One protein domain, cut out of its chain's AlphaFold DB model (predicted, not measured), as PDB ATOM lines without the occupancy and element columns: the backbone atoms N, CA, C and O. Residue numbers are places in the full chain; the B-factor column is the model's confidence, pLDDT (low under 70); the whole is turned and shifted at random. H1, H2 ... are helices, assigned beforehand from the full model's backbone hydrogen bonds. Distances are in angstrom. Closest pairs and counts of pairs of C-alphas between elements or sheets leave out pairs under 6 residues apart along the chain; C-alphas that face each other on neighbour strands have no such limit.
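Overview. This is residues 2 to 211 of the 473 residues of an uncharacterized protein of Massilimicrobiota sp. An80 (UniProt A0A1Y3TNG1). This is a long rod, a solenoid in which the chain winds in stacked turns: H2, H4, H6, H8, H10, H12 and H14 stand side by side in one row, each running the same way as the next, and H3, H5, H7, H9, H11 and H13 make a second row along it. H1 lengthens the rod at one end, where its residues 2 to 7 stick out. The printed part has 210 residues with fourteen named helices, H1 to H14 in chain order, and no named strand; its class is all helix. It is loose, with a radius of gyration of the C-alphas of 23.1 A, and spans 80 by 31 by 29 A.

Along the chain. Find C-alpha 2 at (42.480, -22.868, -52.990); there H1, the longest helix, begins, and it runs 22.6 A over residues 2 to 17. Look next for H2, residues 23 to 34, 16.6 A; H4, 52 to 63, 16.7 A; H6, 84 to 95, 16.3 A; H8, 114 to 124, 15.2 A; H10, 144 to 155, 16.4 A; H12, 173 to 181, 12.5 A; and H14, 199 to 210, 16.3 A, ending at C-alpha 210, (-4.188, -54.780, -2.218). Between these in the chain are H3, 39 to 45; H5, 71 to 78; H7, 100 to 106; H9, 131 to 137; H11, 160 to 164; and H13, 186 to 195, 14.7 A.

Arrangement. Start at H1, whose residues 15 to 17 alone touch H2 in a hairpin; the closest C-alphas, of Ile 16 and Arg 26, are 5.5 A apart. From H2, step to the hub, H4, which it touches at a shallow tilt of 14 degrees, the same way, with closest C-alphas Gln 25 and Ser 52 at 4.2 A. H4 touches H6, closest C-alphas His 54 and Val 84, 5.8 A; H6 touches H8, Val 86 and Ala 114, 5.2 A; H8 touches H10, Gln 116 and Ala 144, 4.7 A; H10 touches H12, Ala 149 and Pro 174, 5.2 A; H12 touches H14, Ala 179 and Val 206, 5.9 A. Of the helices between these in the chain, H3 only just touches H4, with 3 pairs of C-alphas within 8 A, the closest those of Leu 45 and Ile 55 at 6.4 A; H5 touches H4, closest C-alphas Phe 77 and Phe 58, 5.7 A; H7 touches H8, Tyr 106 and Met 117, 5.5 A; H9 touches H10, Ile 137 and Met 147, 5.9 A; H13 touches H12, Val 189 and Met 176, 6.4 A. H11 touches no helix but is near H9, H10 and H12. Helix packing is part aligned, part crossed: 9 of 14 touching pairs have a shallow tilt. Every O i to N i+4 pair is within hydrogen-bond range except in H7, 2 of 3.

Size, cuts and confidence. The C-alphas farthest apart, of Lys 2 and Val 195, are 81.4 A apart. The printed part has no cut, and no link is long. Mean pLDDT of the printed part is 87.5; 23 residues are under 70, among them 2 to 11 and 15 to 19.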
ATOM      1  N   LYS A   2      42.360 -24.085 -53.836       51.03
ATOM      2  CA  LYS A   2      42.480 -22.868 -52.990       51.03
ATOM      3  C   LYS A   2      41.186 -22.041 -52.823       51.03
ATOM      4  O   LYS A   2      40.915 -21.619 -51.711       51.03
ATOM      5  N   LEU A   3      40.385 -21.850 -53.879       48.62
ATOM      6  CA  LEU A   3      39.113 -21.099 -53.807       48.62
ATOM      7  C   LEU A   3      38.075 -21.761 -52.884       48.62
ATOM      8  O   LEU A   3      37.547 -21.110 -51.992       48.62
ATOM      9  N   ARG A   4      37.883 -23.079 -53.027       54.38
ATOM     10  CA  ARG A   4      36.919 -23.866 -52.240       54.38
ATOM     11  C   ARG A   4      37.188 -23.782 -50.724       54.38
ATOM     12  O   ARG A   4      36.269 -23.598 -49.940       54.38
ATOM     13  N   ARG A   5      38.467 -23.795 -50.327       57.12
ATOM     14  CA  ARG A   5      38.906 -23.685 -48.920       57.12
ATOM     15  C   ARG A   5      38.716 -22.277 -48.330       57.12
ATOM     16  O   ARG A   5      38.523 -22.131 -47.130       57.12
ATOM     17  N   ILE A   6      38.777 -21.234 -49.164       59.91
ATOM     18  CA  ILE A   6      38.520 -19.840 -48.759       59.91
ATOM     19  C   ILE A   6      37.012 -19.601 -48.588       59.91
ATOM     20  O   ILE A   6      36.603 -18.953 -47.627       59.91
ATOM     21  N   GLU A   7      36.189 -20.152 -49.484       61.22
ATOM     22  CA  GLU A   7      34.721 -20.104 -49.400       61.22
ATOM     23  C   GLU A   7      34.192 -20.831 -48.156       61.22
ATOM     24  O   GLU A   7      33.344 -20.294 -47.445       61.22
ATOM     25  N   GLU A   8      34.741 -22.008 -47.843       60.94
ATOM     26  CA  GLU A   8      34.423 -22.760 -46.623       60.94
ATOM     27  C   GLU A   8      34.774 -21.961 -45.354       60.94
ATOM     28  O   GLU A   8      33.927 -21.799 -44.476       60.94
ATOM     29  N   ASN A   9      35.977 -21.379 -45.278       66.69
ATOM     30  CA  ASN A   9      36.417 -20.578 -44.127       66.69
ATOM     31  C   ASN A   9      35.592 -19.297 -43.923       66.69
ATOM     32  O   ASN A   9      35.300 -18.926 -42.787       66.69
ATOM     33  N   ARG A  10      35.195 -18.618 -45.005       68.00
ATOM     34  CA  ARG A  10      34.337 -17.426 -44.929       68.00
ATOM     35  C   ARG A  10      32.940 -17.772 -44.413       68.00
ATOM     36  O   ARG A  10      32.399 -17.047 -43.587       68.00
ATOM     37  N   MET A  11      32.396 -18.910 -44.836       65.94
ATOM     38  CA  MET A  11      31.083 -19.367 -44.391       65.94
ATOM     39  C   MET A  11      31.072 -19.791 -42.915       65.94
ATOM     40  O   MET A  11      30.111 -19.495 -42.212       65.94
ATOM     41  N   TYR A  12      32.148 -20.411 -42.414       70.31
ATOM     42  CA  TYR A  12      32.308 -20.660 -40.975       70.31
ATOM     43  C   TYR A  12      32.238 -19.365 -40.157       70.31
ATOM     44  O   TYR A  12      31.556 -19.308 -39.134       70.31
ATOM     45  N   ILE A  13      32.908 -18.311 -40.630       69.62
ATOM     46  CA  ILE A  13      32.888 -16.998 -39.979       69.62
ATOM     47  C   ILE A  13      31.476 -16.400 -40.012       69.62
ATOM     48  O   ILE A  13      31.012 -15.908 -38.988       69.62
ATOM     49  N   ASP A  14      30.759 -16.494 -41.133       70.81
ATOM     50  CA  ASP A  14      29.395 -15.962 -41.254       70.81
ATOM     51  C   ASP A  14      28.376 -16.712 -40.372       70.81
ATOM     52  O   ASP A  14      27.503 -16.079 -39.776       70.81
ATOM     53  N   LEU A  15      28.502 -18.034 -40.215       69.25
ATOM     54  CA  LEU A  15      27.616 -18.838 -39.357       69.25
ATOM     55  C   LEU A  15      27.881 -18.618 -37.855       69.25
ATOM     56  O   LEU A  15      26.946 -18.603 -37.056       69.25
ATOM     57  N   ILE A  16      29.143 -18.406 -37.457       66.69
ATOM     58  CA  ILE A  16      29.531 -18.238 -36.043       66.69
ATOM     59  C   ILE A  16      29.467 -16.768 -35.591       66.69
ATOM     60  O   ILE A  16      29.123 -16.483 -34.439       66.69
ATOM     61  N   HIS A  17      29.806 -15.827 -36.475       65.06
ATOM     62  CA  HIS A  17      29.969 -14.403 -36.158       65.06
ATOM     63  C   HIS A  17      28.987 -13.480 -36.901       65.06
ATOM     64  O   HIS A  17      28.930 -12.285 -36.598       65.06
ATOM     65  N   GLY A  18      28.175 -14.000 -37.826       66.69
ATOM     66  CA  GLY A  18      27.144 -13.229 -38.521       66.69
ATOM     67  C   GLY A  18      26.031 -12.751 -37.585       66.69
ATOM     68  O   GLY A  18      25.642 -13.426 -36.630       66.69
ATOM     69  N   ARG A  19      25.474 -11.563 -37.857       62.75
ATOM     70  CA  ARG A  19      24.421 -10.925 -37.032       62.75
ATOM     71  C   ARG A  19      23.055 -11.631 -37.068       62.75
ATOM     72  O   ARG A  19      22.152 -11.217 -36.359       62.75
ATOM     73  N   LYS A  20      22.932 -12.671 -37.890       75.06
ATOM     74  CA  LYS A  20      21.703 -13.407 -38.209       75.06
ATOM     75  C   LYS A  20      21.291 -14.440 -37.148       75.06
ATOM     76  O   LYS A  20      20.123 -14.781 -37.067       75.06
ATOM     77  N   PHE A  21      22.229 -14.896 -36.314       79.31
ATOM     78  CA  PHE A  21      21.987 -15.917 -35.287       79.31
ATOM     79  C   PHE A  21      22.161 -15.363 -33.871       79.31
ATOM     80  O   PHE A  21      23.102 -14.606 -33.600       79.31
ATOM     81  N   ASN A  22      21.286 -15.779 -32.956       84.19
ATOM     82  CA  ASN A  22      21.368 -15.469 -31.533       84.19
ATOM     83  C   ASN A  22      22.476 -16.285 -30.832       84.19
ATOM     84  O   ASN A  22      23.091 -17.184 -31.410       84.19
ATOM     85  N   LYS A  23      22.761 -15.956 -29.563       85.19
ATOM     86  CA  LYS A  23      23.838 -16.600 -28.790       85.19
ATOM     87  C   LYS A  23      23.665 -18.123 -28.685       85.19
ATOM     88  O   LYS A  23      24.660 -18.826 -28.821       85.19
ATOM     89  N   GLY A  24      22.439 -18.607 -28.465       85.31
ATOM     90  CA  GLY A  24      22.137 -20.035 -28.350       85.31
ATOM     91  C   GLY A  24      22.329 -20.771 -29.673       85.31
ATOM     92  O   GLY A  24      23.062 -21.748 -29.722       85.31
ATOM     93  N   GLN A  25      21.771 -20.243 -30.767       84.88
ATOM     94  CA  GLN A  25      21.942 -20.812 -32.110       84.88
ATOM     95  C   GLN A  25      23.427 -20.916 -32.480       84.88
ATOM     96  O   GLN A  25      23.869 -21.947 -32.972       84.88
ATOM     97  N   ARG A  26      24.228 -19.879 -32.193       85.25
ATOM     98  CA  ARG A  26      25.680 -19.900 -32.448       85.25
ATOM     99  C   ARG A  26      26.398 -21.007 -31.688       85.25
ATOM    100  O   ARG A  26      27.364 -21.549 -32.212       85.25
ATOM    101  N   GLU A  27      25.966 -21.315 -30.471       86.12
ATOM    102  CA  GLU A  27      26.562 -22.389 -29.682       86.12
ATOM    103  C   GLU A  27      26.227 -23.764 -30.264       86.12
ATOM    104  O   GLU A  27      27.139 -24.537 -30.548       86.12
ATOM    105  N   SER A  28      24.953 -24.017 -30.575       84.56
ATOM    106  CA  SER A  28      24.512 -25.237 -31.269       84.56
ATOM    107  C   SER A  28      25.242 -25.429 -32.606       84.56
ATOM    108  O   SER A  28      25.743 -26.511 -32.910       84.56
ATOM    109  N   ILE A  29      25.423 -24.350 -33.380       83.31
ATOM    110  CA  ILE A  29      26.197 -24.359 -34.631       83.31
ATOM    111  C   ILE A  29      27.670 -24.715 -34.377       83.31
ATOM    112  O   ILE A  29      28.230 -25.534 -35.104       83.31
ATOM    113  N   ARG A  30      28.320 -24.143 -33.353       83.81
ATOM    114  CA  ARG A  30      29.707 -24.509 -32.997       83.81
ATOM    115  C   ARG A  30      29.817 -25.987 -32.638       83.81
ATOM    116  O   ARG A  30      30.733 -26.648 -33.122       83.81
ATOM    117  N   ASN A  31      28.870 -26.511 -31.864       83.81
ATOM    118  CA  ASN A  31      28.830 -27.921 -31.479       83.81
ATOM    119  C   ASN A  31      28.623 -28.843 -32.691       83.81
ATOM    120  O   ASN A  31      29.283 -29.880 -32.807       83.81
ATOM    121  N   ALA A  32      27.767 -28.444 -33.635       81.75
ATOM    122  CA  ALA A  32      27.554 -29.145 -34.900       81.75
ATOM    123  C   ALA A  32      28.845 -29.241 -35.732       81.75
ATOM    124  O   ALA A  32      29.185 -30.306 -36.250       81.75
ATOM    125  N   ILE A  33      29.593 -28.136 -35.816       80.56
ATOM    126  CA  ILE A  33      30.880 -28.060 -36.518       80.56
ATOM    127  C   ILE A  33      31.932 -28.925 -35.819       80.56
ATOM    128  O   ILE A  33      32.613 -29.715 -36.471       80.56
ATOM    129  N   ALA A  34      32.039 -28.813 -34.492       80.81
ATOM    130  CA  ALA A  34      32.960 -29.612 -33.682       80.81
ATOM    131  C   ALA A  34      32.682 -31.120 -33.799       80.81
ATOM    132  O   ALA A  34      33.600 -31.928 -33.702       80.81
ATOM    133  N   SER A  35      31.433 -31.495 -34.084       76.62
ATOM    134  CA  SER A  35      31.018 -32.879 -34.319       76.62
ATOM    135  C   SER A  35      31.430 -33.440 -35.692       76.62
ATOM    136  O   SER A  35      31.101 -34.583 -35.998       76.62
ATOM    137  N   GLY A  36      32.120 -32.663 -36.535       75.88
ATOM    138  CA  GLY A  36      32.660 -33.129 -37.817       75.88
ATOM    139  C   GLY A  36      31.651 -33.189 -38.969       75.88
ATOM    140  O   GLY A  36      31.919 -33.841 -39.980       75.88
ATOM    141  N   LEU A  37      30.494 -32.523 -38.851       74.69
ATOM    142  CA  LEU A  37      29.517 -32.441 -39.940       74.69
ATOM    143  C   LEU A  37      30.081 -31.653 -41.132       74.69
ATOM    144  O   LEU A  37      30.702 -30.602 -40.974       74.69
ATOM    145  N   ASN A  38      29.859 -32.158 -42.349       73.25
ATOM    146  CA  ASN A  38      30.364 -31.502 -43.553       73.25
ATOM    147  C   ASN A  38      29.594 -30.205 -43.871       73.25
ATOM    148  O   ASN A  38      28.446 -30.005 -43.468       73.25
ATOM    149  N   MET A  39      30.218 -29.329 -44.660       69.56
ATOM    150  CA  MET A  39      29.674 -28.002 -44.965       69.56
ATOM    151  C   MET A  39      28.369 -28.006 -45.768       69.56
ATOM    152  O   MET A  39      27.632 -27.023 -45.739       69.56
ATOM    153  N   THR A  40      28.055 -29.092 -46.472       73.00
ATOM    154  CA  THR A  40      26.778 -29.235 -47.186       73.00
ATOM    155  C   THR A  40      25.637 -29.488 -46.205       73.00
ATOM    156  O   THR A  40      24.587 -28.864 -46.324       73.00
ATOM    157  N   VAL A  41      25.867 -30.341 -45.207       72.69
ATOM    158  CA  VAL A  41      24.910 -30.640 -44.134       72.69
ATOM    159  C   VAL A  41      24.726 -29.418 -43.231       72.69
ATOM    160  O   VAL A  41      23.597 -29.020 -42.973       72.69
ATOM    161  N   LEU A  42      25.805 -28.720 -42.861       74.44
ATOM    162  CA  LEU A  42      25.717 -27.476 -42.077       74.44
ATOM    163  C   LEU A  42      24.894 -26.375 -42.776       74.44
ATOM    164  O   LEU A  42      24.136 -25.676 -42.114       74.44
ATOM    165  N   LYS A  43      24.963 -26.250 -44.112       73.94
ATOM    166  CA  LYS A  43      24.097 -25.323 -44.876       73.94
ATOM    167  C   LYS A  43      22.613 -25.675 -44.800       73.94
ATOM    168  O   LYS A  43      21.777 -24.788 -44.931       73.94
ATOM    169  N   GLN A  44      22.291 -26.958 -44.670       72.00
ATOM    170  CA  GLN A  44      20.912 -27.443 -44.583       72.00
ATOM    171  C   GLN A  44      20.368 -27.348 -43.153       72.00
ATOM    172  O   GLN A  44      19.182 -27.104 -42.968       72.00
ATOM    173  N   LEU A  45      21.247 -27.526 -42.165       68.44
ATOM    174  CA  LEU A  45      20.947 -27.542 -40.735       68.44
ATOM    175  C   LEU A  45      20.765 -26.160 -40.111       68.44
ATOM    176  O   LEU A  45      20.176 -26.049 -39.042       68.44
ATOM    177  N   VAL A  46      21.324 -25.118 -40.725       66.12
ATOM    178  CA  VAL A  46      21.438 -23.803 -40.096       66.12
ATOM    179  C   VAL A  46      20.576 -22.789 -40.843       66.12
ATOM    180  O   VAL A  46      21.006 -22.160 -41.808       66.12
ATOM    181  N   SER A  47      19.338 -22.647 -40.367       74.81
ATOM    182  CA  SER A  47      18.364 -21.646 -40.805       74.81
ATOM    183  C   SER A  47      18.112 -20.639 -39.684       74.81
ATOM    184  O   SER A  47      18.041 -21.019 -38.517       74.81
ATOM    185  N   GLU A  48      17.945 -19.356 -40.022       68.38
ATOM    186  CA  GLU A  48      17.598 -18.300 -39.048       68.38
ATOM    187  C   GLU A  48      16.272 -18.593 -38.324       68.38
ATOM    188  O   GLU A  48      16.081 -18.156 -37.191       68.38
ATOM    189  N   ASN A  49      15.401 -19.390 -38.952       81.31
ATOM    190  CA  ASN A  49      14.082 -19.754 -38.437       81.31
ATOM    191  C   ASN A  49      14.105 -20.939 -37.457       81.31
ATOM    192  O   ASN A  49      13.076 -21.244 -36.865       81.31
ATOM    193  N   TYR A  50      15.240 -21.623 -37.277       85.75
ATOM    194  CA  TYR A  50      15.351 -22.720 -36.312       85.75
ATOM    195  C   TYR A  50      15.741 -22.204 -34.931       85.75
ATOM    196  O   TYR A  50      16.660 -21.399 -34.803       85.75
ATOM    197  N   SER A  51      15.115 -22.709 -33.868       88.31
ATOM    198  CA  SER A  51      15.620 -22.487 -32.508       88.31
ATOM    199  C   SER A  51      16.968 -23.201 -32.302       88.31
ATOM    200  O   SER A  51      17.336 -24.092 -33.066       88.31
ATOM    201  N   SER A  52      17.719 -22.840 -31.255       88.62
ATOM    202  CA  SER A  52      18.955 -23.564 -30.910       88.62
ATOM    203  C   SER A  52      18.689 -25.049 -30.648       88.62
ATOM    204  O   SER A  52      19.404 -25.897 -31.164       88.62
ATOM    205  N   GLN A  53      17.592 -25.358 -29.952       91.25
ATOM    206  CA  GLN A  53      17.173 -26.733 -29.674       91.25
ATOM    207  C   GLN A  53      16.812 -27.503 -30.951       91.25
ATOM    208  O   GLN A  53      17.166 -28.667 -31.087       91.25
ATOM    209  N   HIS A  54      16.159 -26.854 -31.920       91.56
ATOM    210  CA  HIS A  54      15.865 -27.468 -33.219       91.56
ATOM    211  C   HIS A  54      17.148 -27.825 -33.974       91.56
ATOM    212  O   HIS A  54      17.254 -28.913 -34.536       91.56
ATOM    213  N   ILE A  55      18.140 -26.925 -33.962       88.50
ATOM    214  CA  ILE A  55      19.461 -27.184 -34.552       88.50
ATOM    215  C   ILE A  55      20.109 -28.394 -33.867       88.50
ATOM    216  O   ILE A  55      20.621 -29.270 -34.562       88.50
ATOM    217  N   ASP A  56      20.057 -28.473 -32.536       89.94
ATOM    218  CA  ASP A  56      20.638 -29.583 -31.775       89.94
ATOM    219  C   ASP A  56      19.958 -30.929 -32.094       89.94
ATOM    220  O   ASP A  56      20.654 -31.905 -32.390       89.94
ATOM    221  N   GLU A  57      18.622 -30.986 -32.140       91.44
ATOM    222  CA  GLU A  57      17.886 -32.204 -32.518       91.44
ATOM    223  C   GLU A  57      18.165 -32.616 -33.970       91.44
ATOM    224  O   GLU A  57      18.343 -33.796 -34.274       91.44
ATOM    225  N   PHE A  58      18.277 -31.657 -34.888       88.62
ATOM    226  CA  PHE A  58      18.586 -31.968 -36.280       88.62
ATOM    227  C   PHE A  58      20.037 -32.463 -36.443       88.62
ATOM    228  O   PHE A  58      20.314 -33.385 -37.213       88.62
ATOM    229  N   VAL A  59      20.979 -31.922 -35.664       86.75
ATOM    230  CA  VAL A  59      22.356 -32.435 -35.582       86.75
ATOM    231  C   VAL A  59      22.377 -33.863 -35.039       86.75
ATOM    232  O   VAL A  59      23.113 -34.697 -35.571       86.75
ATOM    233  N   ARG A  60      21.579 -34.158 -34.007       88.69
ATOM    234  CA  ARG A  60      21.436 -35.494 -33.410       88.69
ATOM    235  C   ARG A  60      20.911 -36.509 -34.430       88.69
ATOM    236  O   ARG A  60      21.570 -37.527 -34.646       88.69
ATOM    237  N   PHE A  61      19.861 -36.160 -35.176       88.75
ATOM    238  CA  PHE A  61      19.349 -36.958 -36.298       88.75
ATOM    239  C   PHE A  61      20.440 -37.252 -37.338       88.75
ATOM    240  O   PHE A  61      20.687 -38.399 -37.707       88.75
ATOM    241  N   PHE A  62      21.180 -36.223 -37.763       81.94
ATOM    242  CA  PHE A  62      22.262 -36.359 -38.742       81.94
ATOM    243  C   PHE A  62      23.507 -37.094 -38.234       81.94
ATOM    244  O   PHE A  62      24.398 -37.404 -39.032       81.94
ATOM    245  N   LYS A  63      23.639 -37.368 -36.939       80.94
ATOM    246  CA  LYS A  63      24.701 -38.254 -36.447       80.94
ATOM    247  C   LYS A  63      24.336 -39.719 -36.649       80.94
ATOM    248  O   LYS A  63      25.237 -40.521 -36.889       80.94
ATOM    249  N   ASN A  64      23.049 -40.049 -36.662       77.50
ATOM    250  CA  ASN A  64      22.588 -41.401 -36.934       77.50
ATOM    251  C   ASN A  64      22.765 -41.727 -38.429       77.50
ATOM    252  O   ASN A  64      22.137 -41.117 -39.290       77.50
ATOM    253  N   ALA A  65      23.694 -42.629 -38.765       65.88
ATOM    254  CA  ALA A  65      24.047 -42.955 -40.152       65.88
ATOM    255  C   ALA A  65      22.969 -43.767 -40.887       65.88
ATOM    256  O   ALA A  65      22.964 -43.768 -42.116       65.88
ATOM    257  N   THR A  66      22.070 -44.412 -40.146       71.62
ATOM    258  CA  THR A  66      21.117 -45.396 -40.668       71.62
ATOM    259  C   THR A  66      19.939 -44.747 -41.399       71.62
ATOM    260  O   THR A  66      19.451 -45.304 -42.374       71.62
ATOM    261  N   TYR A  67      19.523 -43.542 -40.992       68.88
ATOM    262  CA  TYR A  67      18.228 -42.966 -41.395       68.88
ATOM    263  C   TYR A  67      18.321 -41.641 -42.162       68.88
ATOM    264  O   TYR A  67      17.314 -40.981 -42.409       68.88
ATOM    265  N   LYS A  68      19.529 -41.245 -42.577       66.94
ATOM    266  CA  LYS A  68      19.788 -39.952 -43.246       66.94
ATOM    267  C   LYS A  68      19.040 -39.774 -44.564       66.94
ATOM    268  O   LYS A  68      18.774 -38.640 -44.954       66.94
ATOM    269  N   ASP A  69      18.717 -40.880 -45.227       72.62
ATOM    270  CA  ASP A  69      18.063 -40.891 -46.535       72.62
ATOM    271  C   ASP A  69      16.533 -41.043 -46.444       72.62
ATOM    272  O   ASP A  69      15.842 -40.961 -47.466       72.62
ATOM    273  N   ASN A  70      15.979 -41.197 -45.233       82.06
ATOM    274  CA  ASN A  70      14.535 -41.214 -45.020       82.06
ATOM    275  C   ASN A  70      13.954 -39.826 -45.290       82.06
ATOM    276  O   ASN A  70      14.096 -38.898 -44.492       82.06
ATOM    277  N   LYS A  71      13.248 -39.688 -46.413       85.19
ATOM    278  CA  LYS A  71      12.693 -38.405 -46.866       85.19
ATOM    279  C   LYS A  71      11.635 -37.836 -45.921       85.19
ATOM    280  O   LYS A  71      11.537 -36.615 -45.831       85.19
ATOM    281  N   THR A  72      10.864 -38.685 -45.246       88.94
ATOM    282  CA  THR A  72       9.761 -38.275 -44.367       88.94
ATOM    283  C   THR A  72      10.292 -37.726 -43.049       88.94
ATOM    284  O   THR A  72      10.019 -36.569 -42.727       88.94
ATOM    285  N   LEU A  73      11.123 -38.494 -42.335       88.75
ATOM    286  CA  LEU A  73      11.759 -38.022 -41.099       88.75
ATOM    287  C   LEU A  73      12.626 -36.795 -41.388       88.75
ATOM    288  O   LEU A  73      12.507 -35.770 -40.722       88.75
ATOM    289  N   TYR A  74      13.419 -36.840 -42.460       87.81
ATOM    290  CA  TYR A  74      14.232 -35.703 -42.874       87.81
ATOM    291  C   TYR A  74      13.404 -34.438 -43.153       87.81
ATOM    292  O   TYR A  74      13.827 -33.336 -42.796       87.81
ATOM    293  N   ALA A  75      12.216 -34.561 -43.756       88.88
ATOM    294  CA  ALA A  75      11.323 -33.424 -43.970       88.88
ATOM    295  C   ALA A  75      10.825 -32.815 -42.648       88.88
ATOM    296  O   ALA A  75      10.773 -31.589 -42.543       88.88
ATOM    297  N   MET A  76      10.532 -33.636 -41.632       90.00
ATOM    298  CA  MET A  76      10.111 -33.161 -40.304       90.00
ATOM    299  C   MET A  76      11.208 -32.340 -39.624       90.00
ATOM    300  O   MET A  76      10.937 -31.233 -39.159       90.00
ATOM    301  N   PHE A  77      12.453 -32.823 -39.642       89.50
ATOM    302  CA  PHE A  77      13.596 -32.082 -39.095       89.50
ATOM    303  C   PHE A  77      13.924 -30.812 -39.891       89.50
ATOM    304  O   PHE A  77      14.446 -29.847 -39.335       89.50
ATOM    305  N   ARG A  78      13.595 -30.766 -41.187       86.94
ATOM    306  CA  ARG A  78      13.761 -29.558 -42.011       86.94
ATOM    307  C   ARG A  78      12.656 -28.526 -41.838       86.94
ATOM    308  O   ARG A  78      12.852 -27.379 -42.248       86.94
ATOM    309  N   ASN A  79      11.517 -28.895 -41.277       88.12
ATOM    310  CA  ASN A  79      10.422 -27.966 -41.076       88.12
ATOM    311  C   ASN A  79      10.632 -27.181 -39.763       88.12
ATOM    312  O   ASN A  79      10.573 -27.801 -38.705       88.12
ATOM    313  N   PRO A  80      10.872 -25.852 -39.797       84.75
ATOM    314  CA  PRO A  80      11.082 -25.043 -38.587       84.75
ATOM    315  C   PRO A  80       9.872 -25.028 -37.647       84.75
ATOM    316  O   PRO A  80      10.031 -24.728 -36.468       84.75
ATOM    317  N   ASP A  81       8.688 -25.349 -38.167       88.56
ATOM    318  CA  ASP A  81       7.441 -25.337 -37.407       88.56
ATOM    319  C   ASP A  81       7.201 -26.658 -36.655       88.56
ATOM    320  O   ASP A  81       6.314 -26.739 -35.800       88.56
ATOM    321  N   THR A  82       8.002 -27.698 -36.921       89.38
ATOM    322  CA  THR A  82       7.943 -28.939 -36.146       89.38
ATOM    323  C   THR A  82       8.389 -28.662 -34.714       89.38
ATOM    324  O   THR A  82       9.502 -28.202 -34.461       89.38
ATOM    325  N   LYS A  83       7.531 -28.986 -33.744       92.94
ATOM    326  CA  LYS A  83       7.846 -28.811 -32.323       92.94
ATOM    327  C   LYS A  83       9.074 -29.638 -31.935       92.94
ATOM    328  O   LYS A  83       9.142 -30.827 -32.225       92.94
ATOM    329  N   VAL A  84       9.987 -29.042 -31.169       93.75
ATOM    330  CA  VAL A  84      11.205 -29.710 -30.669       93.75
ATOM    331  C   VAL A  84      10.889 -31.014 -29.924       93.75
ATOM    332  O   VAL A  84      11.597 -31.996 -30.102       93.75
ATOM    333  N   ALA A  85       9.799 -31.059 -29.149       94.75
ATOM    334  CA  ALA A  85       9.389 -32.267 -28.428       94.75
ATOM    335  C   ALA A  85       9.103 -33.462 -29.365       94.75
ATOM    336  O   ALA A  85       9.467 -34.587 -29.046       94.75
ATOM    337  N   VAL A  86       8.537 -33.211 -30.552       94.12
ATOM    338  CA  VAL A  86       8.314 -34.237 -31.588       94.12
ATOM    339  C   VAL A  86       9.652 -34.741 -32.128       94.12
ATOM    340  O   VAL A  86       9.869 -35.945 -32.226       94.12
ATOM    341  N   LEU A  87      10.570 -33.823 -32.456       94.69
ATOM    342  CA  LEU A  87      11.903 -34.171 -32.964       94.69
ATOM    343  C   LEU A  87      12.701 -34.999 -31.953       94.69
ATOM    344  O   LEU A  87      13.373 -35.955 -32.333       94.69
ATOM    345  N   ASN A  88      12.582 -34.658 -30.670       95.62
ATOM    346  CA  ASN A  88      13.199 -35.405 -29.585       95.62
ATOM    347  C   ASN A  88      12.663 -36.843 -29.492       95.62
ATOM    348  O   ASN A  88      13.466 -37.762 -29.376       95.62
ATOM    349  N   GLU A  89      11.347 -37.073 -29.599       96.00
ATOM    350  CA  GLU A  89      10.794 -38.441 -29.576       96.00
ATOM    351  C   GLU A  89      11.186 -39.268 -30.805       96.00
ATOM    352  O   GLU A  89      11.412 -40.476 -30.699       96.00
ATOM    353  N   ILE A  90      11.338 -38.635 -31.970       94.62
ATOM    354  CA  ILE A  90      11.900 -39.307 -33.147       94.62
ATOM    355  C   ILE A  90      13.354 -39.702 -32.870       94.62
ATOM    356  O   ILE A  90      13.721 -40.859 -33.056       94.62
ATOM    357  N   ASN A  91      14.179 -38.774 -32.377       94.31
ATOM    358  CA  ASN A  91      15.579 -39.059 -32.067       94.31
ATOM    359  C   ASN A  91      15.750 -40.135 -30.991       94.31
ATOM    360  O   ASN A  91      16.619 -40.988 -31.150       94.31
ATOM    361  N   LYS A  92      14.912 -40.152 -29.946       94.75
ATOM    362  CA  LYS A  92      14.900 -41.237 -28.955       94.75
ATOM    363  C   LYS A  92      14.627 -42.594 -29.613       94.75
ATOM    364  O   LYS A  92      15.357 -43.536 -29.341       94.75
ATOM    365  N   GLY A  93      13.650 -42.693 -30.522       93.44
ATOM    366  CA  GLY A  93      13.377 -43.946 -31.242       93.44
ATOM    367  C   GLY A  93      14.555 -44.411 -32.105       93.44
ATOM    368  O   GLY A  93      14.902 -45.590 -32.114       93.44
ATOM    369  N   LEU A  94      15.233 -43.473 -32.774       91.44
ATOM    370  CA  LEU A  94      16.438 -43.763 -33.564       91.44
ATOM    371  C   LEU A  94      17.614 -44.238 -32.692       91.44
ATOM    372  O   LEU A  94      18.414 -45.061 -33.134       91.44
ATOM    373  N   GLU A  95      17.752 -43.695 -31.482       91.62
ATOM    374  CA  GLU A  95      18.772 -44.090 -30.500       91.62
ATOM    375  C   GLU A  95      18.460 -45.415 -29.814       91.62
ATOM    376  O   GLU A  95      19.376 -46.187 -29.541       91.62
ATOM    377  N   ASP A  96      17.175 -45.702 -29.611       90.19
ATOM    378  CA  ASP A  96      16.676 -47.000 -29.165       90.19
ATOM    379  C   ASP A  96      16.887 -48.098 -30.230       90.19
ATOM    380  O   ASP A  96      16.630 -49.270 -29.967       90.19
ATOM    381  N   GLY A  97      17.382 -47.740 -31.422       89.44
ATOM    382  CA  GLY A  97      17.685 -48.674 -32.503       89.44
ATOM    383  C   GLY A  97      16.449 -49.184 -33.241       89.44
ATOM    384  O   GLY A  97      16.556 -50.158 -33.984       89.44
ATOM    385  N   MET A  98      15.295 -48.536 -33.056       91.12
ATOM    386  CA  MET A  98      14.050 -48.899 -33.730       91.12
ATOM    387  C   MET A  98      14.197 -48.749 -35.242       91.12
ATOM    388  O   MET A  98      14.898 -47.849 -35.721       91.12
ATOM    389  N   ASP A  99      13.533 -49.618 -36.002       89.62
ATOM    390  CA  ASP A  99      13.501 -49.509 -37.453       89.62
ATOM    391  C   ASP A  99      12.648 -48.315 -37.912       89.62
ATOM    392  O   ASP A  99      11.790 -47.788 -37.199       89.62
ATOM    393  N   GLU A 100      12.889 -47.890 -39.148       87.56
ATOM    394  CA  GLU A 100      12.204 -46.753 -39.758       87.56
ATOM    395  C   GLU A 100      10.681 -46.905 -39.778       87.56
ATOM    396  O   GLU A 100       9.973 -45.928 -39.531       87.56
ATOM    397  N   SER A 101      10.174 -48.103 -40.072       89.94
ATOM    398  CA  SER A 101       8.734 -48.330 -40.192       89.94
ATOM    399  C   SER A 101       8.072 -48.132 -38.835       89.94
ATOM    400  O   SER A 101       7.095 -47.393 -38.747       89.94
ATOM    401  N   SER A 102       8.667 -48.695 -37.779       91.88
ATOM    402  CA  SER A 102       8.210 -48.528 -36.396       91.88
ATOM    403  C   SER A 102       8.199 -47.062 -35.960       91.88
ATOM    404  O   SER A 102       7.228 -46.596 -35.369       91.88
ATOM    405  N   ILE A 103       9.236 -46.292 -36.306       93.69
ATOM    406  CA  ILE A 103       9.282 -44.859 -35.983       93.69
ATOM    407  C   ILE A 103       8.182 -44.092 -36.718       93.69
ATOM    408  O   ILE A 103       7.501 -43.260 -36.122       93.69
ATOM    409  N   LEU A 104       7.961 -44.381 -38.001       93.12
ATOM    410  CA  LEU A 104       6.948 -43.703 -38.813       93.12
ATOM    411  C   LEU A 104       5.500 -43.996 -38.380       93.12
ATOM    412  O   LEU A 104       4.604 -43.220 -38.727       93.12
ATOM    413  N   LEU A 105       5.255 -45.064 -37.612       94.31
ATOM    414  CA  LEU A 105       3.934 -45.345 -37.037       94.31
ATOM    415  C   LEU A 105       3.507 -44.258 -36.048       94.31
ATOM    416  O   LEU A 105       2.393 -43.748 -36.145       94.31
ATOM    417  N   TYR A 106       4.396 -43.871 -35.130       95.31
ATOM    418  CA  TYR A 106       4.082 -42.875 -34.105       95.31
ATOM    419  C   TYR A 106       4.557 -41.462 -34.467       95.31
ATOM    420  O   TYR A 106       4.016 -40.487 -33.949       95.31
ATOM    421  N   ALA A 107       5.540 -41.311 -35.364       93.31
ATOM    422  CA  ALA A 107       6.095 -40.025 -35.793       93.31
ATOM    423  C   ALA A 107       5.157 -39.236 -36.720       93.31
ATOM    424  O   ALA A 107       5.508 -38.890 -37.845       93.31
ATOM    425  N   GLN A 108       3.953 -38.933 -36.245       93.06
ATOM    426  CA  GLN A 108       2.910 -38.242 -36.995       93.06
ATOM    427  C   GLN A 108       2.436 -37.017 -36.200       93.06
ATOM    428  O   GLN A 108       1.418 -37.091 -35.518       93.06
ATOM    429  N   PRO A 109       3.147 -35.875 -36.270       89.12
ATOM    430  CA  PRO A 109       2.867 -34.702 -35.431       89.12
ATOM    431  C   PRO A 109       1.505 -34.039 -35.679       89.12
ATOM    432  O   PRO A 109       1.048 -33.257 -34.848       89.12
ATOM    433  N   GLU A 110       0.867 -34.336 -36.813       91.06
ATOM    434  CA  GLU A 110      -0.499 -33.895 -37.136       91.06
ATOM    435  C   GLU A 110      -1.579 -34.801 -36.519       91.06
ATOM    436  O   GLU A 110      -2.760 -34.456 -36.523       91.06
ATOM    437  N   VAL A 111      -1.189 -35.977 -36.018       93.44
ATOM    438  CA  VAL A 111      -2.082 -36.996 -35.446       93.44
ATOM    439  C   VAL A 111      -1.863 -37.108 -33.942       93.44
ATOM    440  O   VAL A 111      -2.829 -37.088 -33.187       93.44
ATOM    441  N   TYR A 112      -0.605 -37.183 -33.513       95.50
ATOM    442  CA  TYR A 112      -0.221 -37.403 -32.126       95.50
ATOM    443  C   TYR A 112       0.529 -36.207 -31.554       95.50
ATOM    444  O   TYR A 112       1.385 -35.589 -32.194       95.50
ATOM    445  N   ARG A 113       0.230 -35.904 -30.296       95.06
ATOM    446  CA  ARG A 113       1.023 -34.992 -29.475       95.06
ATOM    447  C   ARG A 113       2.298 -35.692 -28.986       95.06
ATOM    448  O   ARG A 113       2.390 -36.913 -28.994       95.06
ATOM    449  N   ALA A 114       3.287 -34.917 -28.539       95.25
ATOM    450  CA  ALA A 114       4.592 -35.461 -28.148       95.25
ATOM    451  C   ALA A 114       4.525 -36.455 -26.967       95.25
ATOM    452  O   ALA A 114       5.265 -37.430 -26.962       95.25
ATOM    453  N   ASP A 115       3.620 -36.236 -26.010       96.69
ATOM    454  CA  ASP A 115       3.307 -37.150 -24.899       96.69
ATOM    455  C   ASP A 115       2.738 -38.489 -25.401       96.69
ATOM    456  O   ASP A 115       3.175 -39.551 -24.976       96.69
ATOM    457  N   GLN A 116       1.822 -38.458 -26.372       97.56
ATOM    458  CA  GLN A 116       1.308 -39.677 -27.015       97.56
ATOM    459  C   GLN A 116       2.407 -40.394 -27.817       97.56
ATOM    460  O   GLN A 116       2.530 -41.612 -27.755       97.56
ATOM    461  N   MET A 117       3.240 -39.642 -28.545       97.44
ATOM    462  CA  MET A 117       4.377 -40.191 -29.294       97.44
ATOM    463  C   MET A 117       5.378 -40.905 -28.384       97.44
ATOM    464  O   MET A 117       5.910 -41.943 -28.772       97.44
ATOM    465  N   GLU A 118       5.625 -40.369 -27.188       97.44
ATOM    466  CA  GLU A 118       6.474 -41.011 -26.189       97.44
ATOM    467  C   GLU A 118       5.907 -42.371 -25.764       97.44
ATOM    468  O   GLU A 118       6.632 -43.365 -25.796       97.44
ATOM    469  N   GLU A 119       4.616 -42.447 -25.434       97.69
ATOM    470  CA  GLU A 119       3.999 -43.704 -24.997       97.69
ATOM    471  C   GLU A 119       3.916 -44.742 -26.121       97.69
ATOM    472  O   GLU A 119       4.227 -45.912 -25.896       97.69
ATOM    473  N   LEU A 120       3.598 -44.326 -27.350       97.69
ATOM    474  CA  LEU A 120       3.602 -45.214 -28.518       97.69
ATOM    475  C   LEU A 120       5.014 -45.720 -28.844       97.69
ATOM    476  O   LEU A 120       5.188 -46.902 -29.134       97.69
ATOM    477  N   ARG A 121       6.041 -44.862 -28.745       97.38
ATOM    478  CA  ARG A 121       7.447 -45.277 -28.888       97.38
ATOM    479  C   ARG A 121       7.814 -46.321 -27.837       97.38
ATOM    480  O   ARG A 121       8.403 -47.344 -28.173       97.38
ATOM    481  N   LEU A 122       7.484 -46.058 -26.570       96.81
ATOM    482  CA  LEU A 122       7.775 -46.975 -25.469       96.81
ATOM    483  C   LEU A 122       7.025 -48.304 -25.613       96.81
ATOM    484  O   LEU A 122       7.590 -49.334 -25.262       96.81
ATOM    485  N   PHE A 123       5.800 -48.293 -26.143       97.31
ATOM    486  CA  PHE A 123       5.024 -49.499 -26.441       97.31
ATOM    487  C   PHE A 123       5.678 -50.329 -27.552       97.31
ATOM    488  O   PHE A 123       5.959 -51.507 -27.368       97.31
ATOM    489  N   LEU A 124       6.032 -49.702 -28.676       95.69
ATOM    490  CA  LEU A 124       6.696 -50.386 -29.792       95.69
ATOM    491  C   LEU A 124       8.087 -50.932 -29.443       95.69
ATOM    492  O   LEU A 124       8.586 -51.815 -30.136       95.69
ATOM    493  N   LYS A 125       8.726 -50.393 -28.399       94.44
ATOM    494  CA  LYS A 125      10.016 -50.866 -27.884       94.44
ATOM    495  C   LYS A 125       9.892 -52.147 -27.044       94.44
ATOM    496  O   LYS A 125      10.914 -52.756 -26.740       94.44
ATOM    497  N   GLN A 126       8.686 -52.536 -26.629       91.56
ATOM    498  CA  GLN A 126       8.482 -53.755 -25.844       91.56
ATOM    499  C   GLN A 126       8.842 -55.000 -26.663       91.56
ATOM    500  O   GLN A 126       8.659 -55.029 -27.878       91.56
ATOM    501  N   ASP A 127       9.326 -56.041 -25.982       85.62
ATOM    502  CA  ASP A 127       9.761 -57.284 -26.633       85.62
ATOM    503  C   ASP A 127       8.592 -58.070 -27.259       85.62
ATOM    504  O   ASP A 127       8.800 -58.859 -28.182       85.62
ATOM    505  N   SER A 128       7.367 -57.874 -26.756       88.00
ATOM    506  CA  SER A 128       6.153 -58.549 -27.222       88.00
ATOM    507  C   SER A 128       4.891 -57.752 -26.868       88.00
ATOM    508  O   SER A 128       4.815 -57.141 -25.802       88.00
ATOM    509  N   TYR A 129       3.899 -57.793 -27.758       93.25
ATOM    510  CA  TYR A 129       2.524 -57.317 -27.569       93.25
ATOM    511  C   TYR A 129       1.602 -58.035 -28.568       93.25
ATOM    512  O   TYR A 129       2.068 -58.549 -29.587       93.25
ATOM    513  N   THR A 130       0.296 -58.093 -28.296       93.00
ATOM    514  CA  THR A 130      -0.681 -58.698 -29.222       93.00
ATOM    515  C   THR A 130      -1.185 -57.686 -30.254       93.00
ATOM    516  O   THR A 130      -1.136 -56.472 -30.035       93.00
ATOM    517  N   ASP A 131      -1.730 -58.182 -31.369       94.50
ATOM    518  CA  ASP A 131      -2.388 -57.341 -32.381       94.50
ATOM    519  C   ASP A 131      -3.573 -56.550 -31.797       94.50
ATOM    520  O   ASP A 131      -3.878 -55.453 -32.262       94.50
ATOM    521  N   GLU A 132      -4.227 -57.080 -30.758       96.88
ATOM    522  CA  GLU A 132      -5.329 -56.412 -30.057       96.88
ATOM    523  C   GLU A 132      -4.824 -55.179 -29.302       96.88
ATOM    524  O   GLU A 132      -5.348 -54.082 -29.497       96.88
ATOM    525  N   TYR A 133      -3.747 -55.326 -28.522       96.38
ATOM    526  CA  TYR A 133      -3.081 -54.210 -27.848       96.38
ATOM    527  C   TYR A 133      -2.573 -53.165 -28.843       96.38
ATOM    528  O   TYR A 133      -2.792 -51.967 -28.651       96.38
ATOM    529  N   TYR A 134      -1.939 -53.620 -29.927       95.06
ATOM    530  CA  TYR A 134      -1.460 -52.751 -30.996       95.06
ATOM    531  C   TYR A 134      -2.611 -51.955 -31.633       95.06
ATOM    532  O   TYR A 134      -2.544 -50.732 -31.736       95.06
ATOM    533  N   GLY A 135      -3.702 -52.621 -32.016       94.88
ATOM    534  CA  GLY A 135      -4.867 -51.958 -32.603       94.88
ATOM    535  C   GLY A 135      -5.569 -51.002 -31.637       94.88
ATOM    536  O   GLY A 135      -6.157 -50.012 -32.072       94.88
ATOM    537  N   TYR A 136      -5.492 -51.276 -30.335       96.06
ATOM    538  CA  TYR A 136      -6.167 -50.492 -29.308       96.06
ATOM    539  C   TYR A 136      -5.398 -49.241 -28.882       96.06
ATOM    540  O   TYR A 136      -6.011 -48.190 -28.695       96.06
ATOM    541  N   ILE A 137      -4.071 -49.313 -28.732       96.00
ATOM    542  CA  ILE A 137      -3.276 -48.177 -28.237       96.00
ATOM    543  C   ILE A 137      -3.116 -47.063 -29.286       96.00
ATOM    544  O   ILE A 137      -3.053 -45.887 -28.928       96.00
ATOM    545  N   PHE A 138      -3.102 -47.404 -30.579       95.12
ATOM    546  CA  PHE A 138      -2.909 -46.462 -31.691       95.12
ATOM    547  C   PHE A 138      -4.187 -45.678 -32.051       95.12
ATOM    548  O   PHE A 138      -4.669 -45.703 -33.182       95.12
ATOM    549  N   ASP A 139      -4.703 -44.898 -31.102       94.06
ATOM    550  CA  ASP A 139      -5.871 -44.029 -31.278       94.06
ATOM    551  C   ASP A 139      -5.555 -42.596 -30.832       94.06
ATOM    552  O   ASP A 139      -5.258 -42.331 -29.667       94.06
ATOM    553  N   ARG A 140      -5.636 -41.649 -31.772       92.88
ATOM    554  CA  ARG A 140      -5.281 -40.240 -31.543       92.88
ATOM    555  C   ARG A 140      -6.149 -39.547 -30.493       92.88
ATOM    556  O   ARG A 140      -5.700 -38.573 -29.891       92.88
ATOM    557  N   GLU A 141      -7.378 -40.021 -30.299       94.31
ATOM    558  CA  GLU A 141      -8.308 -39.423 -29.345       94.31
ATOM    559  C   GLU A 141      -7.978 -39.860 -27.904       94.31
ATOM    560  O   GLU A 141      -8.436 -39.221 -26.955       94.31
ATOM    561  N   LYS A 142      -7.165 -40.915 -27.705       94.88
ATOM    562  CA  LYS A 142      -6.815 -41.402 -26.361       94.88
ATOM    563  C   LYS A 142      -5.846 -40.460 -25.645       94.88
ATOM    564  O   LYS A 142      -4.822 -40.081 -26.220       94.88
ATOM    565  N   PRO A 143      -6.101 -40.114 -24.373       96.25
ATOM    566  CA  PRO A 143      -5.130 -39.400 -23.550       96.25
ATOM    567  C   PRO A 143      -3.807 -40.169 -23.432       96.25
ATOM    568  O   PRO A 143      -3.796 -41.403 -23.416       96.25
ATOM    569  N   ALA A 144      -2.688 -39.451 -23.306       96.75
ATOM    570  CA  ALA A 144      -1.373 -40.079 -23.168       96.75
ATOM    571  C   ALA A 144      -1.292 -40.925 -21.887       96.75
ATOM    572  O   ALA A 144      -0.724 -42.011 -21.889       96.75
ATOM    573  N   GLU A 145      -1.954 -40.497 -20.815       96.62
ATOM    574  CA  GLU A 145      -2.060 -41.228 -19.553       96.62
ATOM    575  C   GLU A 145      -2.772 -42.577 -19.727       96.62
ATOM    576  O   GLU A 145      -2.413 -43.560 -19.084       96.62
ATOM    577  N   SER A 146      -3.753 -42.645 -20.633       97.38
ATOM    578  CA  SER A 146      -4.437 -43.898 -20.971       97.38
ATOM    579  C   SER A 146      -3.559 -44.799 -21.838       97.38
ATOM    580  O   SER A 146      -3.507 -46.000 -21.593       97.38
ATOM    581  N   MET A 147      -2.800 -44.238 -22.788       98.00
ATOM    582  CA  MET A 147      -1.797 -44.996 -23.554       98.00
ATOM    583  C   MET A 147      -0.711 -45.579 -22.642       98.00
ATOM    584  O   MET A 147      -0.363 -46.751 -22.771       98.00
ATOM    585  N   LYS A 148      -0.238 -44.796 -21.666       97.56
ATOM    586  CA  LYS A 148       0.692 -45.252 -20.629       97.56
ATOM    587  C   LYS A 148       0.120 -46.431 -19.845       97.56
ATOM    588  O   LYS A 148       0.814 -47.423 -19.651       97.56
ATOM    589  N   ALA A 149      -1.139 -46.332 -19.420       97.06
ATOM    590  CA  ALA A 149      -1.824 -47.400 -18.699       97.06
ATOM    591  C   ALA A 149      -1.953 -48.676 -19.549       97.06
ATOM    592  O   ALA A 149      -1.572 -49.750 -19.091       97.06
ATOM    593  N   ILE A 150      -2.385 -48.559 -20.812       97.44
ATOM    594  CA  ILE A 150      -2.460 -49.683 -21.764       97.44
ATOM    595  C   ILE A 150      -1.089 -50.347 -21.928       97.44
ATOM    596  O   ILE A 150      -0.981 -51.569 -21.856       97.44
ATOM    597  N   ARG A 151      -0.029 -49.552 -22.102       96.50
ATOM    598  CA  ARG A 151       1.344 -50.053 -22.220       96.50
ATOM    599  C   ARG A 151       1.794 -50.808 -20.966       96.50
ATOM    600  O   ARG A 151       2.396 -51.873 -21.092       96.50
ATOM    601  N   SER A 152       1.514 -50.275 -19.777       95.19
ATOM    602  CA  SER A 152       1.818 -50.948 -18.507       95.19
ATOM    603  C   SER A 152       1.060 -52.267 -18.369       95.19
ATOM    604  O   SER A 152       1.673 -53.273 -18.032       95.19
ATOM    605  N   ALA A 153      -0.234 -52.291 -18.704       95.88
ATOM    606  CA  ALA A 153      -1.038 -53.512 -18.695       95.88
ATOM    607  C   ALA A 153      -0.485 -54.573 -19.654       95.88
ATOM    608  O   ALA A 153      -0.360 -55.732 -19.276       95.88
ATOM    609  N   CYS A 154      -0.076 -54.163 -20.859       95.69
ATOM    610  CA  CYS A 154       0.574 -55.054 -21.818       95.69
ATOM    611  C   CYS A 154       1.880 -55.640 -21.259       95.69
ATOM    612  O   CYS A 154       2.158 -56.816 -21.460       95.69
ATOM    613  N   MET A 155       2.679 -54.835 -20.546       94.38
ATOM    614  CA  MET A 155       3.934 -55.288 -19.925       94.38
ATOM    615  C   MET A 155       3.699 -56.311 -18.808       94.38
ATOM    616  O   MET A 155       4.523 -57.196 -18.611       94.38
ATOM    617  N   MET A 156       2.592 -56.159 -18.081       94.00
ATOM    618  CA  MET A 156       2.159 -57.057 -17.009       94.00
ATOM    619  C   MET A 156       1.337 -58.245 -17.533       94.00
ATOM    620  O   MET A 156       0.821 -59.015 -16.730       94.00
ATOM    621  N   GLU A 157       1.207 -58.385 -18.859       94.38
ATOM    622  CA  GLU A 157       0.450 -59.451 -19.526       94.38
ATOM    623  C   GLU A 157      -1.020 -59.546 -19.070       94.38
ATOM    624  O   GLU A 157      -1.608 -60.627 -19.052       94.38
ATOM    625  N   ILE A 158      -1.631 -58.406 -18.722       95.50
ATOM    626  CA  ILE A 158      -3.064 -58.339 -18.406       95.50
ATOM    627  C   ILE A 158      -3.870 -58.722 -19.663       95.50
ATOM    628  O   ILE A 158      -3.518 -58.289 -20.764       95.50
ATOM    629  N   PRO A 159      -4.942 -59.525 -19.558       95.69
ATOM    630  CA  PRO A 159      -5.761 -59.864 -20.717       95.69
ATOM    631  C   PRO A 159      -6.410 -58.632 -21.367       95.69
ATOM    632  O   PRO A 159      -6.892 -57.713 -20.702       95.69
ATOM    633  N   PHE A 160      -6.436 -58.604 -22.702       95.19
ATOM    634  CA  PHE A 160      -6.955 -57.461 -23.457       95.19
ATOM    635  C   PHE A 160      -8.447 -57.187 -23.184       95.19
ATOM    636  O   PHE A 160      -8.881 -56.033 -23.119       95.19
ATOM    637  N   ASP A 161      -9.247 -58.238 -23.032       95.94
ATOM    638  CA  ASP A 161     -10.676 -58.155 -22.727       95.94
ATOM    639  C   ASP A 161     -10.951 -57.523 -21.355       95.94
ATOM    640  O   ASP A 161     -11.950 -56.820 -21.204       95.94
ATOM    641  N   GLU A 162     -10.035 -57.677 -20.398       96.31
ATOM    642  CA  GLU A 162     -10.122 -57.036 -19.082       96.31
ATOM    643  C   GLU A 162      -9.840 -55.535 -19.134       96.31
ATOM    644  O   GLU A 162     -10.506 -54.759 -18.458       96.31
ATOM    645  N   ILE A 163      -8.879 -55.084 -19.945       96.00
ATOM    646  CA  ILE A 163      -8.610 -53.642 -20.059       96.00
ATOM    647  C   ILE A 163      -9.636 -52.932 -20.946       96.00
ATOM    648  O   ILE A 163      -9.976 -51.773 -20.712       96.00
ATOM    649  N   SER A 164     -10.134 -53.622 -21.976       95.19
ATOM    650  CA  SER A 164     -11.046 -53.047 -22.966       95.19
ATOM    651  C   SER A 164     -12.497 -52.986 -22.488       95.19
ATOM    652  O   SER A 164     -13.315 -52.327 -23.134       95.19
ATOM    653  N   SER A 165     -12.818 -53.600 -21.341       94.69
ATOM    654  CA  SER A 165     -14.114 -53.446 -20.670       94.69
ATOM    655  C   SER A 165     -14.313 -52.056 -20.054       94.69
ATOM    656  O   SER A 165     -15.452 -51.670 -19.774       94.69
ATOM    657  N   PHE A 166     -13.238 -51.285 -19.859       95.62
ATOM    658  CA  PHE A 166     -13.280 -49.950 -19.268       95.62
ATOM    659  C   PHE A 166     -13.276 -48.828 -20.316       95.62
ATOM    660  O   PHE A 166     -12.712 -48.941 -21.407       95.62
ATOM    661  N   ASP A 167     -13.875 -47.687 -19.960       94.19
ATOM    662  CA  ASP A 167     -13.836 -46.485 -20.795       94.19
ATOM    663  C   ASP A 167     -12.448 -45.828 -20.749       94.19
ATOM    664  O   ASP A 167     -12.124 -45.079 -19.827       94.19
ATOM    665  N   CYS A 168     -11.644 -46.066 -21.785       93.19
ATOM    666  CA  CYS A 168     -10.304 -45.494 -21.956       93.19
ATOM    667  C   CYS A 168     -10.234 -43.973 -22.157       93.19
ATOM    668  O   CYS A 168      -9.133 -43.434 -22.266       93.19
ATOM    669  N   TYR A 169     -11.367 -43.267 -22.209       93.19
ATOM    670  CA  TYR A 169     -11.404 -41.800 -22.173       93.19
ATOM    671  C   TYR A 169     -11.712 -41.258 -20.772       93.19
ATOM    672  O   TYR A 169     -11.615 -40.047 -20.537       93.19
ATOM    673  N   SER A 170     -12.056 -42.134 -19.825       92.88
ATOM    674  CA  SER A 170     -12.267 -41.762 -18.433       92.88
ATOM    675  C   SER A 170     -10.966 -41.285 -17.793       92.88
ATOM    676  O   SER A 170      -9.904 -41.885 -17.947       92.88
ATOM    677  N   LYS A 171     -11.060 -40.237 -16.969       91.38
ATOM    678  CA  LYS A 171      -9.933 -39.772 -16.146       91.38
ATOM    679  C   LYS A 171      -9.469 -40.819 -15.132       91.38
ATOM    680  O   LYS A 171      -8.327 -40.757 -14.692       91.38
ATOM    681  N   LEU A 172     -10.347 -41.752 -14.763       94.06
ATOM    682  CA  LEU A 172     -10.042 -42.854 -13.853       94.06
ATOM    683  C   LEU A 172      -9.434 -44.061 -14.562       94.06
ATOM    684  O   LEU A 172      -8.949 -44.954 -13.881       94.06
ATOM    685  N   TYR A 173      -9.415 -44.100 -15.897       95.62
ATOM    686  CA  TYR A 173      -8.898 -45.255 -16.627       95.62
ATOM    687  C   TYR A 173      -7.474 -45.655 -16.203       95.62
ATOM    688  O   TYR A 173      -7.261 -46.834 -15.931       95.62
ATOM    689  N   PRO A 174      -6.510 -44.728 -16.019       95.00
ATOM    690  CA  PRO A 174      -5.195 -45.105 -15.503       95.00
ATOM    691  C   PRO A 174      -5.244 -45.792 -14.132       95.00
ATOM    692  O   PRO A 174      -4.475 -46.719 -13.900       95.00
ATOM    693  N   ALA A 175      -6.156 -45.374 -13.249       93.50
ATOM    694  CA  ALA A 175      -6.339 -45.975 -11.932       93.50
ATOM    695  C   ALA A 175      -7.027 -47.349 -12.015       93.50
ATOM    696  O   ALA A 175      -6.611 -48.277 -11.330       93.50
ATOM    697  N   MET A 176      -8.020 -47.513 -12.898       96.50
ATOM    698  CA  MET A 176      -8.667 -48.809 -13.164       96.50
ATOM    699  C   MET A 176      -7.639 -49.842 -13.630       96.50
ATOM    700  O   MET A 176      -7.582 -50.949 -13.106       96.50
ATOM    701  N   ILE A 177      -6.784 -49.456 -14.578       96.12
ATOM    702  CA  ILE A 177      -5.728 -50.331 -15.083       96.12
ATOM    703  C   ILE A 177      -4.673 -50.611 -14.012       96.12
ATOM    704  O   ILE A 177      -4.221 -51.746 -13.896       96.12
ATOM    705  N   HIS A 178      -4.308 -49.611 -13.205       92.69
ATOM    706  CA  HIS A 178      -3.425 -49.824 -12.061       92.69
ATOM    707  C   HIS A 178      -4.005 -50.854 -11.079       92.69
ATOM    708  O   HIS A 178      -3.281 -51.720 -10.602       92.69
ATOM    709  N   ALA A 179      -5.313 -50.820 -10.812       94.88
ATOM    710  CA  ALA A 179      -5.964 -51.809  -9.958       94.88
ATOM    711  C   ALA A 179      -5.806 -53.238 -10.500       94.88
ATOM    712  O   ALA A 179      -5.453 -54.137  -9.742       94.88
ATOM    713  N   LEU A 180      -5.974 -53.441 -11.813       95.56
ATOM    714  CA  LEU A 180      -5.722 -54.749 -12.429       95.56
ATOM    715  C   LEU A 180      -4.262 -55.189 -12.264       95.56
ATOM    716  O   LEU A 180      -3.996 -56.359 -11.997       95.56
ATOM    717  N   THR A 181      -3.302 -54.263 -12.390       91.00
ATOM    718  CA  THR A 181      -1.878 -54.592 -12.194       91.00
ATOM    719  C   THR A 181      -1.530 -54.939 -10.747       91.00
ATOM    720  O   THR A 181      -0.564 -55.664 -10.528       91.00
ATOM    721  N   GLU A 182      -2.335 -54.485  -9.782       89.12
ATOM    722  CA  GLU A 182      -2.269 -54.880  -8.366       89.12
ATOM    723  C   GLU A 182      -3.043 -56.186  -8.076       89.12
ATOM    724  O   GLU A 182      -3.116 -56.630  -6.932       89.12
ATOM    725  N   GLY A 183      -3.614 -56.829  -9.102       90.38
ATOM    726  CA  GLY A 183      -4.318 -58.109  -8.990       90.38
ATOM    727  C   GLY A 183      -5.810 -58.009  -8.659       90.38
ATOM    728  O   GLY A 183      -6.428 -59.037  -8.387       90.38
ATOM    729  N   ILE A 184      -6.398 -56.809  -8.690       92.94
ATOM    730  CA  ILE A 184      -7.841 -56.607  -8.494       92.94
ATOM    731  C   ILE A 184      -8.600 -57.065  -9.741       92.94
ATOM    732  O   ILE A 184      -8.225 -56.720 -10.860       92.94
ATOM    733  N   LEU A 185      -9.694 -57.810  -9.572       93.19
ATOM    734  CA  LEU A 185     -10.462 -58.327 -10.704       93.19
ATOM    735  C   LEU A 185     -11.292 -57.221 -11.380       93.19
ATOM    736  O   LEU A 185     -11.810 -56.331 -10.700       93.19
ATOM    737  N   PRO A 186     -11.568 -57.306 -12.696       94.88
ATOM    738  CA  PRO A 186     -12.354 -56.288 -13.400       94.88
ATOM    739  C   PRO A 186     -13.741 -56.025 -12.798       94.88
ATOM    740  O   PRO A 186     -14.189 -54.882 -12.722       94.88
ATOM    741  N   ASN A 187     -14.423 -57.072 -12.321       93.81
ATOM    742  CA  ASN A 187     -15.718 -56.924 -11.651       93.81
ATOM    743  C   ASN A 187     -15.600 -56.159 -10.324       93.81
ATOM    744  O   ASN A 187     -16.502 -55.398  -9.991       93.81
ATOM    745  N   GLU A 188     -14.509 -56.341  -9.580       92.56
ATOM    746  CA  GLU A 188     -14.249 -55.608  -8.335       92.56
ATOM    747  C   GLU A 188     -13.945 -54.141  -8.641       92.56
ATOM    748  O   GLU A 188     -14.503 -53.258  -7.999       92.56
ATOM    749  N   VAL A 189     -13.175 -53.861  -9.699       95.38
ATOM    750  CA  VAL A 189     -12.976 -52.490 -10.196       95.38
ATOM    751  C   VAL A 189     -14.313 -51.823 -10.525       95.38
ATOM    752  O   VAL A 189     -14.539 -50.681 -10.127       95.38
ATOM    753  N   HIS A 190     -15.231 -52.524 -11.199       94.06
ATOM    754  CA  HIS A 190     -16.576 -52.001 -11.447       94.06
ATOM    755  C   HIS A 190     -17.347 -51.713 -10.154       94.06
ATOM    756  O   HIS A 190     -17.962 -50.655 -10.064       94.06
ATOM    757  N   MET A 191     -17.268 -52.587  -9.144       92.50
ATOM    758  CA  MET A 191     -17.884 -52.334  -7.835       92.50
ATOM    759  C   MET A 191     -17.300 -51.082  -7.160       92.50
ATOM    760  O   MET A 191     -18.052 -50.274  -6.625       92.50
ATOM    761  N   ILE A 192     -15.984 -50.854  -7.238       93.69
ATOM    762  CA  ILE A 192     -15.349 -49.641  -6.688       93.69
ATOM    763  C   ILE A 192     -15.853 -48.382  -7.415       93.69
ATOM    764  O   ILE A 192     -16.129 -47.364  -6.777       93.69
ATOM    765  N   LEU A 193     -16.029 -48.447  -8.739       93.44
ATOM    766  CA  LEU A 193     -16.569 -47.338  -9.537       93.44
ATOM    767  C   LEU A 193     -18.032 -47.006  -9.207       93.44
ATOM    768  O   LEU A 193     -18.467 -45.881  -9.452       93.44
ATOM    769  N   GLU A 194     -18.798 -47.949  -8.650       92.81
ATOM    770  CA  GLU A 194     -20.143 -47.676  -8.125       92.81
ATOM    771  C   GLU A 194     -20.103 -46.888  -6.806       92.81
ATOM    772  O   GLU A 194     -21.068 -46.198  -6.470       92.81
ATOM    773  N   VAL A 195     -18.989 -46.965  -6.069       90.19
ATOM    774  CA  VAL A 195     -18.791 -46.282  -4.785       90.19
ATOM    775  C   VAL A 195     -18.247 -44.867  -4.977       90.19
ATOM    776  O   VAL A 195     -18.706 -43.944  -4.300       90.19
ATOM    777  N   THR A 196     -17.277 -44.672  -5.877       91.31
ATOM    778  CA  THR A 196     -16.623 -43.370  -6.065       91.31
ATOM    779  C   THR A 196     -16.212 -43.093  -7.509       91.31
ATOM    780  O   THR A 196     -15.746 -43.966  -8.241       91.31
ATOM    781  N   ASP A 197     -16.340 -41.824  -7.902       90.12
ATOM    782  CA  ASP A 197     -15.832 -41.261  -9.153       90.12
ATOM    783  C   ASP A 197     -14.593 -40.367  -8.939       90.12
ATOM    784  O   ASP A 197     -14.091 -39.744  -9.885       90.12
ATOM    785  N   LYS A 198     -14.075 -40.298  -7.704       89.94
ATOM    786  CA  LYS A 198     -12.924 -39.462  -7.351       89.94
ATOM    787  C   LYS A 198     -11.625 -40.271  -7.388       89.94
ATOM    788  O   LYS A 198     -11.533 -41.282  -6.697       89.94
ATOM    789  N   PRO A 199     -10.583 -39.802  -8.104       88.12
ATOM    790  CA  PRO A 199      -9.314 -40.525  -8.208       88.12
ATOM    791  C   PRO A 199      -8.654 -40.856  -6.864       88.12
ATOM    792  O   PRO A 199      -8.167 -41.967  -6.688       88.12
ATOM    793  N   ASP A 200      -8.663 -39.922  -5.910       87.06
ATOM    794  CA  ASP A 200      -7.993 -40.113  -4.616       87.06
ATOM    795  C   ASP A 200      -8.700 -41.165  -3.746       87.06
ATOM    796  O   ASP A 200      -8.047 -42.018  -3.145       87.06
ATOM    797  N   GLU A 201     -10.035 -41.153  -3.724       91.56
ATOM    798  CA  GLU A 201     -10.832 -42.173  -3.029       91.56
ATOM    799  C   GLU A 201     -10.668 -43.534  -3.717       91.56
ATOM    800  O   GLU A 201     -10.414 -44.529  -3.045       91.56
ATOM    801  N   PHE A 202     -10.722 -43.575  -5.054       93.12
ATOM    802  CA  PHE A 202     -10.534 -44.800  -5.831       93.12
ATOM    803  C   PHE A 202      -9.172 -45.452  -5.543       93.12
ATOM    804  O   PHE A 202      -9.105 -46.637  -5.222       93.12
ATOM    805  N   ASN A 203      -8.085 -44.674  -5.599       90.62
ATOM    806  CA  ASN A 203      -6.735 -45.174  -5.328       90.62
ATOM    807  C   ASN A 203      -6.576 -45.651  -3.878       90.62
ATOM    808  O   ASN A 203      -5.932 -46.671  -3.647       90.62
ATOM    809  N   THR A 204      -7.190 -44.953  -2.914       92.50
ATOM    810  CA  THR A 204      -7.224 -45.380  -1.504       92.50
ATOM    811  C   THR A 204      -7.883 -46.752  -1.358       92.50
ATOM    812  O   THR A 204      -7.329 -47.620  -0.688       92.50
ATOM    813  N   ILE A 205      -9.032 -46.967  -2.010       94.62
ATOM    814  CA  ILE A 205      -9.749 -48.248  -1.964       94.62
ATOM    815  C   ILE A 205      -8.903 -49.357  -2.594       94.62
ATOM    816  O   ILE A 205      -8.703 -50.393  -1.970       94.62
ATOM    817  N   VAL A 206      -8.351 -49.129  -3.790       93.12
ATOM    818  CA  VAL A 206      -7.502 -50.113  -4.485       93.12
ATOM    819  C   VAL A 206      -6.293 -50.506  -3.640       93.12
ATOM    820  O   VAL A 206      -6.044 -51.694  -3.447       93.12
ATOM    821  N   LYS A 207      -5.567 -49.525  -3.091       92.00
ATOM    822  CA  LYS A 207      -4.412 -49.783  -2.223       92.00
ATOM    823  C   LYS A 207      -4.833 -50.527  -0.956       92.00
ATOM    824  O   LYS A 207      -4.168 -51.486  -0.579       92.00
ATOM    825  N   GLY A 208      -5.949 -50.150  -0.338       93.75
ATOM    826  CA  GLY A 208      -6.489 -50.860   0.816       93.75
ATOM    827  C   GLY A 208      -6.798 -52.330   0.522       93.75
ATOM    828  O   GLY A 208      -6.326 -53.202   1.243       93.75
ATOM    829  N   ILE A 209      -7.488 -52.626  -0.583       92.94
ATOM    830  CA  ILE A 209      -7.777 -54.012  -0.987       92.94
ATOM    831  C   ILE A 209      -6.477 -54.777  -1.279       92.94
ATOM    832  O   ILE A 209      -6.336 -55.920  -0.850       92.94
ATOM    833  N   SER A 210      -5.494 -54.151  -1.943       90.69
ATOM    834  CA  SER A 210      -4.188 -54.780  -2.218       90.69
ATOM    835  C   SER A 210      -3.407 -55.141  -0.945       90.69
ATOM    836  O   SER A 210      -2.622 -56.084  -0.944       90.69
ATOM    837  N   LEU A 211      -3.657 -54.415   0.151       92.56
ATOM    838  CA  LEU A 211      -3.105 -54.677   1.479       92.56
ATOM    839  C   LEU A 211      -3.961 -55.657   2.301       92.56
ATOM    840  O   LEU A 211      -3.628 -55.943   3.445       92.56
TER     841      LEU A 211